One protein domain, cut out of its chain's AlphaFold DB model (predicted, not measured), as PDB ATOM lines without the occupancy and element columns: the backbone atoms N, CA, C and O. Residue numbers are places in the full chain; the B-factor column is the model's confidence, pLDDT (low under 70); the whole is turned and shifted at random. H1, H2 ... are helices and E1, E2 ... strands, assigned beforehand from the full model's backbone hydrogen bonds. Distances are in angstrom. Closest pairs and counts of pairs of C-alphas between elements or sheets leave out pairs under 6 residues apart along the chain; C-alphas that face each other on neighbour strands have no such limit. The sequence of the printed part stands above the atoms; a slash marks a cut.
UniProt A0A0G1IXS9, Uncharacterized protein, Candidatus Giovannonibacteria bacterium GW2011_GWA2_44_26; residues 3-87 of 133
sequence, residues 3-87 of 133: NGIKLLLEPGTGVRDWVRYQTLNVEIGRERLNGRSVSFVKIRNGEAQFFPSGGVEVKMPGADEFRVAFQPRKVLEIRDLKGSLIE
ATOM      1  N   ASN A   3     155.721 119.251 172.528       78.69
ATOM      2  CA  ASN A   3     157.077 118.847 172.176       78.69
ATOM      3  C   ASN A   3     157.645 119.886 171.210       78.69
ATOM      4  O   ASN A   3     157.052 120.141 170.163       78.69
ATOM      5  N   GLY A   4     158.739 120.541 171.574       93.06
ATOM      6  CA  GLY A   4     159.387 121.522 170.717       93.06
ATOM      7  C   GLY A   4     160.062 122.638 171.491       93.06
ATOM      8  O   GLY A   4     159.878 122.805 172.698       93.06
ATOM      9  N   ILE A   5     160.802 123.441 170.743       95.75
ATOM     10  CA  ILE A   5     161.646 124.503 171.276       95.75
ATOM     11  C   ILE A   5     161.404 125.813 170.539       95.75
ATOM     12  O   ILE A   5     161.010 125.839 169.370       95.75
ATOM     13  N   LYS A   6     161.701 126.910 171.222       97.38
ATOM     14  CA  LYS A   6     161.813 128.247 170.661       97.38
ATOM     15  C   LYS A   6     163.195 128.793 170.985       97.38
ATOM     16  O   LYS A   6     163.548 128.956 172.149       97.38
ATOM     17  N   LEU A   7     163.958 129.090 169.944       96.94
ATOM     18  CA  LEU A   7     165.268 129.717 170.031       96.94
ATOM     19  C   LEU A   7     165.103 131.218 169.822       96.94
ATOM     20  O   LEU A   7     164.577 131.632 168.787       96.94
ATOM     21  N   LEU A   8     165.549 132.023 170.782       97.25
ATOM     22  CA  LEU A   8     165.635 133.475 170.636       97.25
ATOM     23  C   LEU A   8     167.040 133.830 170.184       97.25
ATOM     24  O   LEU A   8     168.013 133.414 170.806       97.25
ATOM     25  N   LEU A   9     167.150 134.572 169.091       96.62
ATOM     26  CA  LEU A   9     168.402 134.807 168.389       96.62
ATOM     27  C   LEU A   9     168.820 136.271 168.466       96.62
ATOM     28  O   LEU A   9     167.988 137.184 168.434       96.62
ATOM     29  N   GLU A  10     170.131 136.486 168.480       94.75
ATOM     30  CA  GLU A  10     170.714 137.814 168.347       94.75
ATOM     31  C   GLU A  10     170.275 138.442 167.008       94.75
ATOM     32  O   GLU A  10     170.271 137.748 165.980       94.75
ATOM     33  N   PRO A  11     169.906 139.738 166.972       89.94
ATOM     34  CA  PRO A  11     169.534 140.418 165.736       89.94
ATOM     35  C   PRO A  11     170.575 140.236 164.626       89.94
ATOM     36  O   PRO A  11     171.777 140.319 164.861       89.94
ATOM     37  N   GLY A  12     170.105 139.974 163.404       89.38
ATOM     38  CA  GLY A  12     170.971 139.703 162.250       89.38
ATOM     39  C   GLY A  12     171.514 138.271 162.174       89.38
ATOM     40  O   GLY A  12     172.199 137.934 161.211       89.38
ATOM     41  N   THR A  13     171.199 137.398 163.136       93.69
ATOM     42  CA  THR A  13     171.559 135.976 163.047       93.69
ATOM     43  C   THR A  13     170.804 135.302 161.902       93.69
ATOM     44  O   THR A  13     169.576 135.215 161.915       93.69
ATOM     45  N   GLY A  14     171.551 134.793 160.920       93.06
ATOM     46  CA  GLY A  14     171.008 133.981 159.838       93.06
ATOM     47  C   GLY A  14     170.618 132.584 160.319       93.06
ATOM     48  O   GLY A  14     171.393 131.913 161.000       93.06
ATOM     49  N   VAL A  15     169.422 132.136 159.942       93.75
ATOM     50  CA  VAL A  15     168.972 130.753 160.155       93.75
ATOM     51  C   VAL A  15     169.467 129.901 158.995       93.75
ATOM     52  O   VAL A  15     169.206 130.257 157.843       93.75
ATOM     53  N   ARG A  16     170.167 128.801 159.304       92.88
ATOM     54  CA  ARG A  16     170.703 127.869 158.303       92.88
ATOM     55  C   ARG A  16     169.588 127.248 157.465       92.88
ATOM     56  O   ARG A  16     168.523 126.917 157.981       92.88
ATOM     57  N   ASP A  17     169.885 127.024 156.194       94.19
ATOM     58  CA  ASP A  17     168.947 126.512 155.192       94.19
ATOM     59  C   ASP A  17     168.299 125.182 155.578       94.19
ATOM     60  O   ASP A  17     167.086 125.031 155.474       94.19
ATOM     61  N   TRP A  18     169.075 124.247 156.132       93.19
ATOM     62  CA  TRP A  18     168.552 122.947 156.562       93.19
ATOM     63  C   TRP A  18     167.503 123.047 157.683       93.19
ATOM     64  O   TRP A  18     166.653 122.169 157.795       93.19
ATOM     65  N   VAL A  19     167.531 124.119 158.485       92.31
ATOM     66  CA  VAL A  19     166.471 124.439 159.455       92.31
ATOM     67  C   VAL A  19     165.336 125.176 158.749       92.31
ATOM     68  O   VAL A  19     164.172 124.819 158.896       92.31
ATOM     69  N   ARG A  20     165.665 126.202 157.955       91.81
ATOM     70  CA  ARG A  20     164.687 127.077 157.292       91.81
ATOM     71  C   ARG A  20     163.738 126.320 156.362       91.81
ATOM     72  O   ARG A  20     162.558 126.654 156.319       91.81
ATOM     73  N   TYR A  21     164.230 125.322 155.633       90.69
ATOM     74  CA  TYR A  21     163.438 124.593 154.637       90.69
ATOM     75  C   TYR A  21     162.485 123.545 155.232       90.69
ATOM     76  O   TYR A  21     161.687 122.960 154.507       90.69
ATOM     77  N   GLN A  22     162.484 123.350 156.553       87.94
ATOM     78  CA  GLN A  22     161.561 122.451 157.254       87.94
ATOM     79  C   GLN A  22     160.243 123.163 157.610       87.94
ATOM     80  O   GLN A  22     159.837 123.227 158.772       87.94
ATOM     81  N   THR A  23     159.569 123.723 156.605       84.62
ATOM     82  CA  THR A  23     158.440 124.667 156.763       84.62
ATOM     83  C   THR A  23     157.230 124.096 157.508       84.62
ATOM     84  O   THR A  23     156.500 124.839 158.159       84.62
ATOM     85  N   LEU A  24     157.033 122.773 157.491       85.44
ATOM     86  CA  LEU A  24     155.976 122.117 158.268       85.44
ATOM     87  C   LEU A  24     156.243 122.149 159.778       85.44
ATOM     88  O   LEU A  24     155.300 122.119 160.562       85.44
ATOM     89  N   ASN A  25     157.498 122.248 160.210       92.25
ATOM     90  CA  ASN A  25     157.869 122.187 161.626       92.25
ATOM     91  C   ASN A  25     158.462 123.497 162.149       92.25
ATOM     92  O   ASN A  25     158.503 123.692 163.364       92.25
ATOM     93  N   VAL A  26     158.887 124.390 161.254       95.25
ATOM     94  CA  VAL A  26     159.655 125.584 161.593       95.25
ATOM     95  C   VAL A  26     158.865 126.861 161.333       95.25
ATOM     96  O   VAL A  26     158.371 127.095 160.235       95.25
ATOM     97  N   GLU A  27     158.807 127.719 162.346       96.12
ATOM     98  CA  GLU A  27     158.284 129.085 162.255       96.12
ATOM     99  C   GLU A  27     159.412 130.058 162.607       96.12
ATOM    100  O   GLU A  27     160.048 129.931 163.656       96.12
ATOM    101  N   ILE A  28     159.661 131.038 161.739       96.06
ATOM    102  CA  ILE A  28     160.680 132.072 161.942       96.06
ATOM    103  C   ILE A  28     159.975 133.418 162.004       96.06
ATOM    104  O   ILE A  28     159.135 133.723 161.161       96.06
ATOM    105  N   GLY A  29     160.338 134.242 162.978       95.50
ATOM    106  CA  GLY A  29     159.724 135.553 163.131       95.50
ATOM    107  C   GLY A  29     160.538 136.484 164.011       95.50
ATOM    108  O   GLY A  29     161.735 136.287 164.229       95.50
ATOM    109  N   ARG A  30     159.873 137.527 164.503       96.38
ATOM    110  CA  ARG A  30     160.446 138.513 165.419       96.38
ATOM    111  C   ARG A  30     159.537 138.719 166.615       96.38
ATOM    112  O   ARG A  30     158.321 138.624 166.493       96.38
ATOM    113  N   GLU A  31     160.135 139.040 167.752       95.62
ATOM    114  CA  GLU A  31     159.406 139.430 168.957       95.62
ATOM    115  C   GLU A  31     160.227 140.371 169.845       95.62
ATOM    116  O   GLU A  31     161.332 140.781 169.480       95.62
ATOM    117  N   ARG A  32     159.681 140.727 171.013       94.94
ATOM    118  CA  ARG A  32     160.357 141.552 172.015       94.94
ATOM    119  C   ARG A  32     160.892 140.693 173.160       94.94
ATOM    120  O   ARG A  32     160.134 139.962 173.787       94.94
ATOM    121  N   LEU A  33     162.174 140.858 173.469       94.62
ATOM    122  CA  LEU A  33     162.818 140.363 174.684       94.62
ATOM    123  C   LEU A  33     163.345 141.577 175.451       94.62
ATOM    124  O   LEU A  33     164.254 142.253 174.976       94.62
ATOM    125  N   ASN A  34     162.728 141.888 176.592       91.44
ATOM    126  CA  ASN A  34     163.065 143.032 177.453       91.44
ATOM    127  C   ASN A  34     163.204 144.341 176.646       91.44
ATOM    128  O   ASN A  34     164.237 145.001 176.628       91.44
ATOM    129  N   GLY A  35     162.167 144.651 175.856       88.94
ATOM    130  CA  GLY A  35     162.107 145.829 174.977       88.94
ATOM    131  C   GLY A  35     162.914 145.723 173.674       88.94
ATOM    132  O   GLY A  35     162.598 146.409 172.694       88.94
ATOM    133  N   ARG A  36     163.897 144.821 173.582       91.88
ATOM    134  CA  ARG A  36     164.720 144.619 172.382       91.88
ATOM    135  C   ARG A  36     163.997 143.750 171.354       91.88
ATOM    136  O   ARG A  36     163.479 142.691 171.687       91.88
ATOM    137  N   SER A  37     163.977 144.179 170.090       94.62
ATOM    138  CA  SER A  37     163.513 143.323 168.992       94.62
ATOM    139  C   SER A  37     164.539 142.221 168.733       94.62
ATOM    140  O   SER A  37     165.697 142.526 168.453       94.62
ATOM    141  N   VAL A  38     164.109 140.965 168.782       95.75
ATOM    142  CA  VAL A  38     164.933 139.773 168.531       95.75
ATOM    143  C   VAL A  38     164.273 138.896 167.472       95.75
ATOM    144  O   VAL A  38     163.061 138.983 167.259       95.75
ATOM    145  N   SER A  39     165.061 138.067 166.790       96.69
ATOM    146  CA  SER A  39     164.518 137.040 165.896       96.69
ATOM    147  C   SER A  39     164.224 135.777 166.699       96.69
ATOM    148  O   SER A  39     164.934 135.487 167.660       96.69
ATOM    149  N   PHE A  40     163.226 134.996 166.301       97.31
ATOM    150  CA  PHE A  40     162.997 133.672 166.874       97.31
ATOM    151  C   PHE A  40     162.928 132.594 165.798       97.31
ATOM    152  O   PHE A  40     162.550 132.862 164.657       97.31
ATOM    153  N   VAL A  41     163.236 131.363 166.205       97.12
ATOM    154  CA  VAL A  41     162.967 130.134 165.454       97.12
ATOM    155  C   VAL A  41     162.234 129.175 166.381       97.12
ATOM    156  O   VAL A  41     162.785 128.761 167.400       97.12
ATOM    157  N   LYS A  42     160.990 128.830 166.056       96.94
ATOM    158  CA  LYS A  42     160.249 127.759 166.729       96.94
ATOM    159  C   LYS A  42     160.378 126.489 165.913       96.94
ATOM    160  O   LYS A  42     160.231 126.533 164.696       96.94
ATOM    161  N   ILE A  43     160.603 125.374 166.592       96.00
ATOM    162  CA  ILE A  43     160.722 124.054 165.982       96.00
ATOM    163  C   ILE A  43     159.760 123.125 166.714       96.00
ATOM    164  O   ILE A  43     160.013 122.702 167.846       96.00
ATOM    165  N   ARG A  44     158.620 122.844 166.081       94.62
ATOM    166  CA  ARG A  44     157.638 121.869 166.570       94.62
ATOM    167  C   ARG A  44     158.275 120.491 166.578       94.62
ATOM    168  O   ARG A  44     158.922 120.138 165.605       94.62
ATOM    169  N   ASN A  45     158.100 119.744 167.663       92.81
ATOM    170  CA  ASN A  45     158.684 118.423 167.915       92.81
ATOM    171  C   ASN A  45     160.221 118.356 167.799       92.81
ATOM    172  O   ASN A  45     160.768 117.262 167.701       92.81
ATOM    173  N   GLY A  46     160.913 119.499 167.770       91.75
ATOM    174  CA  GLY A  46     162.371 119.557 167.722       91.75
ATOM    175  C   GLY A  46     162.995 119.592 169.111       91.75
ATOM    176  O   GLY A  46     162.369 120.024 170.081       91.75
ATOM    177  N   GLU A  47     164.257 119.195 169.181       93.31
ATOM    178  CA  GLU A  47     165.079 119.249 170.390       93.31
ATOM    179  C   GLU A  47     166.296 120.145 170.149       93.31
ATOM    180  O   GLU A  47     166.745 120.307 169.011       93.31
ATOM    181  N   ALA A  48     166.848 120.720 171.218       92.88
ATOM    182  CA  ALA A  48     168.101 121.461 171.158       92.88
ATOM    183  C   ALA A  48     169.032 121.081 172.299       92.88
ATOM    184  O   ALA A  48     168.597 120.922 173.440       92.88
ATOM    185  N   GLN A  49     170.320 121.025 171.981       91.31
ATOM    186  CA  GLN A  49     171.394 121.020 172.962       91.31
ATOM    187  C   GLN A  49     172.036 122.405 172.981       91.31
ATOM    188  O   GLN A  49     172.426 122.943 171.941       91.31
ATOM    189  N   PHE A  50     172.090 123.003 174.171       86.00
ATOM    190  CA  PHE A  50     172.627 124.341 174.372       86.00
ATOM    191  C   PHE A  50     174.026 124.273 174.961       86.00
ATOM    192  O   PHE A  50     174.241 123.701 176.029       86.00
ATOM    193  N   PHE A  51     174.958 124.949 174.303       85.25
ATOM    194  CA  PHE A  51     176.279 125.194 174.841       85.25
ATOM    195  C   PHE A  51     176.281 126.552 175.556       85.25
ATOM    196  O   PHE A  51     175.866 127.545 174.957       85.25
ATOM    197  N   PRO A  52     176.799 126.631 176.793       74.31
ATOM    198  CA  PRO A  52     176.867 127.812 177.667       74.31
ATOM    199  C   PRO A  52     177.126 129.178 177.005       74.31
ATOM    200  O   PRO A  52     176.561 130.204 177.398       74.31
ATOM    201  N   SER A  53     177.962 129.202 175.965       78.62
ATOM    202  CA  SER A  53     178.329 130.399 175.202       78.62
ATOM    203  C   SER A  53     177.292 130.837 174.154       78.62
ATOM    204  O   SER A  53     177.495 131.852 173.481       78.62
ATOM    205  N   GLY A  54     176.180 130.116 173.999       82.88
ATOM    206  CA  GLY A  54     175.134 130.361 173.001       82.88
ATOM    207  C   GLY A  54     175.274 129.581 171.704       82.88
ATOM    208  O   GLY A  54     174.638 129.970 170.723       82.88
ATOM    209  N   GLY A  55     176.130 128.557 171.674       90.56
ATOM    210  CA  GLY A  55     176.155 127.585 170.584       90.56
ATOM    211  C   GLY A  55     174.967 126.645 170.732       90.56
ATOM    212  O   GLY A  55     174.617 126.287 171.855       90.56
ATOM    213  N   VAL A  56     174.318 126.276 169.631       94.31
ATOM    214  CA  VAL A  56     173.146 125.396 169.675       94.31
ATOM    215  C   VAL A  56     173.186 124.383 168.551       94.31
ATOM    216  O   VAL A  56     173.291 124.731 167.368       94.31
ATOM    217  N   GLU A  57     173.022 123.131 168.947       95.62
ATOM    218  CA  GLU A  57     172.694 122.031 168.061       95.62
ATOM    219  C   GLU A  57     171.201 121.739 168.135       95.62
ATOM    220  O   GLU A  57     170.588 121.847 169.196       95.62
ATOM    221  N   VAL A  58     170.613 121.388 166.997       94.94
ATOM    222  CA  VAL A  58     169.188 121.075 166.877       94.94
ATOM    223  C   VAL A  58     169.036 119.684 166.285       94.94
ATOM    224  O   VAL A  58     169.692 119.361 165.294       94.94
ATOM    225  N   LYS A  59     168.125 118.899 166.859       94.75
ATOM    226  CA  LYS A  59     167.590 117.684 166.244       94.75
ATOM    227  C   LYS A  59     166.197 117.995 165.713       94.75
ATOM    228  O   LYS A  59     165.314 118.420 166.465       94.75
ATOM    229  N   MET A  60     166.016 117.835 164.406       93.19
ATOM    230  CA  MET A  60     164.720 118.052 163.763       93.19
ATOM    231  C   MET A  60     163.776 116.879 164.024       93.19
ATOM    232  O   MET A  60     164.239 115.767 164.277       93.19
ATOM    233  N   PRO A  61     162.455 117.090 163.926       90.25
ATOM    234  CA  PRO A  61     161.498 115.993 163.989       90.25
ATOM    235  C   PRO A  61     161.814 114.937 162.929       90.25
ATOM    236  O   PRO A  61     161.949 115.273 161.755       90.25
ATOM    237  N   GLY A  62     161.921 113.675 163.349       87.25
ATOM    238  CA  GLY A  62     162.245 112.556 162.459       87.25
ATOM    239  C   GLY A  62     163.720 112.446 162.061       87.25
ATOM    240  O   GLY A  62     164.040 111.608 161.228       87.25
ATOM    241  N   ALA A  63     164.609 113.272 162.623       89.25
ATOM    242  CA  ALA A  63     166.052 113.100 162.488       89.25
ATOM    243  C   ALA A  63     166.620 112.303 163.672       89.25
ATOM    244  O   ALA A  63     166.192 112.494 164.815       89.25
ATOM    245  N   ASP A  64     167.629 111.479 163.397       90.38
ATOM    246  CA  ASP A  64     168.281 110.634 164.405       90.38
ATOM    247  C   ASP A  64     169.416 111.351 165.154       90.38
ATOM    248  O   ASP A  64     169.813 110.929 166.238       90.38
ATOM    249  N   GLU A  65     169.919 112.467 164.615       92.69
ATOM    250  CA  GLU A  65     171.101 113.156 165.137       92.69
ATOM    251  C   GLU A  65     170.915 114.668 165.324       92.69
ATOM    252  O   GLU A  65     170.147 115.343 164.627       92.69
ATOM    253  N   PHE A  66     171.674 115.207 166.277       95.06
ATOM    254  CA  PHE A  66     171.830 116.640 166.483       95.06
ATOM    255  C   PHE A  66     172.813 117.219 165.466       95.06
ATOM    256  O   PHE A  66     173.856 116.637 165.177       95.06
ATOM    257  N   ARG A  67     172.489 118.397 164.927       95.06
ATOM    258  CA  ARG A  67     173.362 119.123 163.999       95.06
ATOM    259  C   ARG A  67     173.528 120.569 164.434       95.06
ATOM    260  O   ARG A  67     172.570 121.213 164.868       95.06
ATOM    261  N   VAL A  68     174.733 121.112 164.257       93.69
ATOM    262  CA  VAL A  68     175.050 122.508 164.599       93.69
ATOM    263  C   VAL A  68     174.166 123.465 163.801       93.69
ATOM    264  O   VAL A  68     174.308 123.619 162.581       93.69
ATOM    265  N   ALA A  69     173.267 124.146 164.508       94.06
ATOM    266  CA  ALA A  69     172.373 125.150 163.947       94.06
ATOM    267  C   ALA A  69     172.978 126.550 164.097       94.06
ATOM    268  O   ALA A  69     173.034 127.311 163.126       94.06
ATOM    269  N   PHE A  70     173.510 126.863 165.283       95.31
ATOM    270  CA  PHE A  70     174.014 128.191 165.623       95.31
ATOM    271  C   PHE A  70     175.363 128.122 166.342       95.31
ATOM    272  O   PHE A  70     175.572 127.304 167.232       95.31
ATOM    273  N   GLN A  71     176.276 129.012 165.951       91.38
ATOM    274  CA  GLN A  71     177.571 129.195 166.610       91.38
ATOM    275  C   GLN A  71     177.412 129.930 167.956       91.38
ATOM    276  O   GLN A  71     176.372 130.557 168.180       91.38
ATOM    277  N   PRO A  72     178.430 129.916 168.840       90.00
ATOM    278  CA  PRO A  72     178.448 130.724 170.055       90.00
ATOM    279  C   PRO A  72     178.047 132.187 169.836       90.00
ATOM    280  O   PRO A  72     178.317 132.782 168.791       90.00
ATOM    281  N   ARG A  73     177.416 132.780 170.854       89.44
ATOM    282  CA  ARG A  73     176.907 134.162 170.867       89.44
ATOM    283  C   ARG A  73     175.884 134.478 169.768       89.44
ATOM    284  O   ARG A  73     175.775 135.624 169.337       89.44
ATOM    285  N   LYS A  74     175.129 133.476 169.312       93.88
ATOM    286  CA  LYS A  74     174.009 133.669 168.376       93.88
ATOM    287  C   LYS A  74     172.650 133.402 169.006       93.88
ATOM    288  O   LYS A  74     171.691 134.080 168.649       93.88
ATOM    289  N   VAL A  75     172.568 132.472 169.956       96.06
ATOM    290  CA  VAL A  75     171.334 132.193 170.701       96.06
ATOM    291  C   VAL A  75     171.364 132.898 172.056       96.06
ATOM    292  O   VAL A  75     172.360 132.830 172.780       96.06
ATOM    293  N   LEU A  76     170.273 133.596 172.370       95.50
ATOM    294  CA  LEU A  76     170.031 134.340 173.606       95.50
ATOM    295  C   LEU A  76     169.408 133.431 174.665       95.50
ATOM    296  O   LEU A  76     169.946 133.286 175.761       95.50
ATOM    297  N   GLU A  77     168.292 132.799 174.311       95.19
ATOM    298  CA  GLU A  77     167.524 131.907 175.176       95.19
ATOM    299  C   GLU A  77     166.965 130.738 174.369       95.19
ATOM    300  O   GLU A  77     166.624 130.885 173.190       95.19
ATOM    301  N   ILE A  78     166.819 129.597 175.036       94.94
ATOM    302  CA  ILE A  78     165.955 128.505 174.603       94.94
ATOM    303  C   ILE A  78     164.750 128.481 175.531       94.94
ATOM    304  O   ILE A  78     164.892 128.489 176.755       94.94
ATOM    305  N   ARG A  79     163.561 128.427 174.945       95.62
ATOM    306  CA  ARG A  79     162.301 128.254 175.662       95.62
ATOM    307  C   ARG A  79     161.561 127.040 175.128       95.62
ATOM    308  O   ARG A  79     161.745 126.660 173.972       95.62
ATOM    309  N   ASP A  80     160.701 126.452 175.943       94.81
ATOM    310  CA  ASP A  80     159.705 125.516 175.430       94.81
ATOM    311  C   ASP A  80     158.636 126.273 174.607       94.81
ATOM    312  O   ASP A  80     158.569 127.509 174.591       94.81
ATOM    313  N   LEU A  81     157.751 125.542 173.925       94.19
ATOM    314  CA  LEU A  81     156.647 126.162 173.176       94.19
ATOM    315  C   LEU A  81     155.519 126.732 174.064       94.19
ATOM    316  O   LEU A  81     154.580 127.329 173.538       94.19
ATOM    317  N   LYS A  82     155.571 126.557 175.391       93.25
ATOM    318  CA  LYS A  82     154.696 127.253 176.355       93.25
ATOM    319  C   LYS A  82     155.267 128.611 176.773       93.25
ATOM    320  O   LYS A  82     154.522 129.415 177.323       93.25
ATOM    321  N   GLY A  83     156.540 128.871 176.483       92.12
ATOM    322  CA  GLY A  83     157.259 130.082 176.862       92.12
ATOM    323  C   GLY A  83     158.129 129.934 178.113       92.12
ATOM    324  O   GLY A  83     158.769 130.916 178.492       92.12
ATOM    325  N   SER A  84     158.193 128.746 178.721       94.69
ATOM    326  CA  SER A  84     159.057 128.460 179.872       94.69
ATOM    327  C   SER A  84     160.522 128.507 179.448       94.69
ATOM    328  O   SER A  84     160.879 127.956 178.406       94.69
ATOM    329  N   LEU A  85     161.378 129.143 180.248       93.19
ATOM    330  CA  LEU A  85     162.820 129.168 180.004       93.19
ATOM    331  C   LEU A  85     163.410 127.765 180.202       93.19
ATOM    332  O   LEU A  85     163.227 127.172 181.260       93.19
ATOM    333  N   ILE A  86     164.120 127.263 179.192       91.94
ATOM    334  CA  ILE A  86     164.913 126.031 179.276       91.94
ATOM    335  C   ILE A  86     166.353 126.394 179.637       91.94
ATOM    336  O   ILE A  86     166.893 125.874 180.603       91.94
ATOM    337  N   GLU A  87     166.970 127.306 178.879       90.69
ATOM    338  CA  GLU A  87     168.361 127.712 179.100       90.69
ATOM    339  C   GLU A  87     168.623 129.129 178.568       90.69
ATOM    340  O   GLU A  87     167.944 129.605 177.650       90.69
TER     341      GLU A  87
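This is residues 3 to 87 of the 133 residues of an uncharacterized protein of Candidatus Giovannonibacteria bacterium GW2011_GWA2_44_26 (UniProt A0A0G1IXS9). What does the model look like? It is a small sandwich: a strongly twisted sheet of five strands, ordered E2 E3 E1 E7 E8, is face to face with a smaller sheet, E4 E5 E6, and one short helix, H1, grazes both. How is it made up? The 85 printed residues include one named helix and eight named strands, along the chain E1 H1 E2 E3 E4 E5 E6 E7 E8; both sheets are antiparallel and the class is mostly strand. How is it shaped? It is compact, with a radius of gyration of the C-alphas of 11.6 A, and only just elongated, spanning 36 by 24 by 24 A.

How does the larger sheet pair? E1, residues 4 to 9, is antiparallel to E3, residues 36 to 44, at 155 degrees, with N 7 and O 41 2.8 A apart, and to E7, residues 75 to 80, at 156 degrees, with N 6 and O 79 2.8 A apart. E2, residues 26 to 33, forms a hairpin with E3, with N 29 and O 40 3.1 A apart; E8, residues 85 to 87, forms one with E7, with N 78 and O 87 2.8 A apart. Where is the helix? H1, residues 17 to 20, only grazes each sheet; it is too short for an O i to N i+4 pair, and its one O i to N i+3 pair is within hydrogen-bond range. E1, H1 and E2 make a split strand-helix-strand unit, two strands running the same way with E3 between them, and its crossover is right-handed. How does the smaller sheet face the larger? E4, residues 47 to 51, E5, residues 55 to 59, and E6, residues 67 to 70, make a meander, each strand the antiparallel neighbour of the one before, with N 49 and O 57 2.9 A apart and N 58 and O 67 2.9 A apart. The facing parts of the two sheets are 9.3 A centre to centre, with strands at 15 degrees; the closest C-alphas of E1 and E4, those of Gly 4 and Glu 47, are 6.1 A apart.

Where do the elements begin and end? E1 begins at C-alpha 4, (159.387, 121.522, 170.717), and E8 ends at C-alpha 87, (168.361, 127.712, 179.100). How long are they? E1 measures 16.2 A, E2 20.0 A, E3 24.5 A, E4 13.4 A, E5 13.8 A and E7 14.2 A from first to last C-alpha; H1, E6 and E8 are shorter. E2 bends by 60 degrees at residue 30.

How large is it? The two C-alphas farthest apart, those of Gly 35 and Asp 64, are 37.3 A apart. Is anything missing or uncertain? The printed part has no cut and no long link, and no printed residue is under 70 in pLDDT.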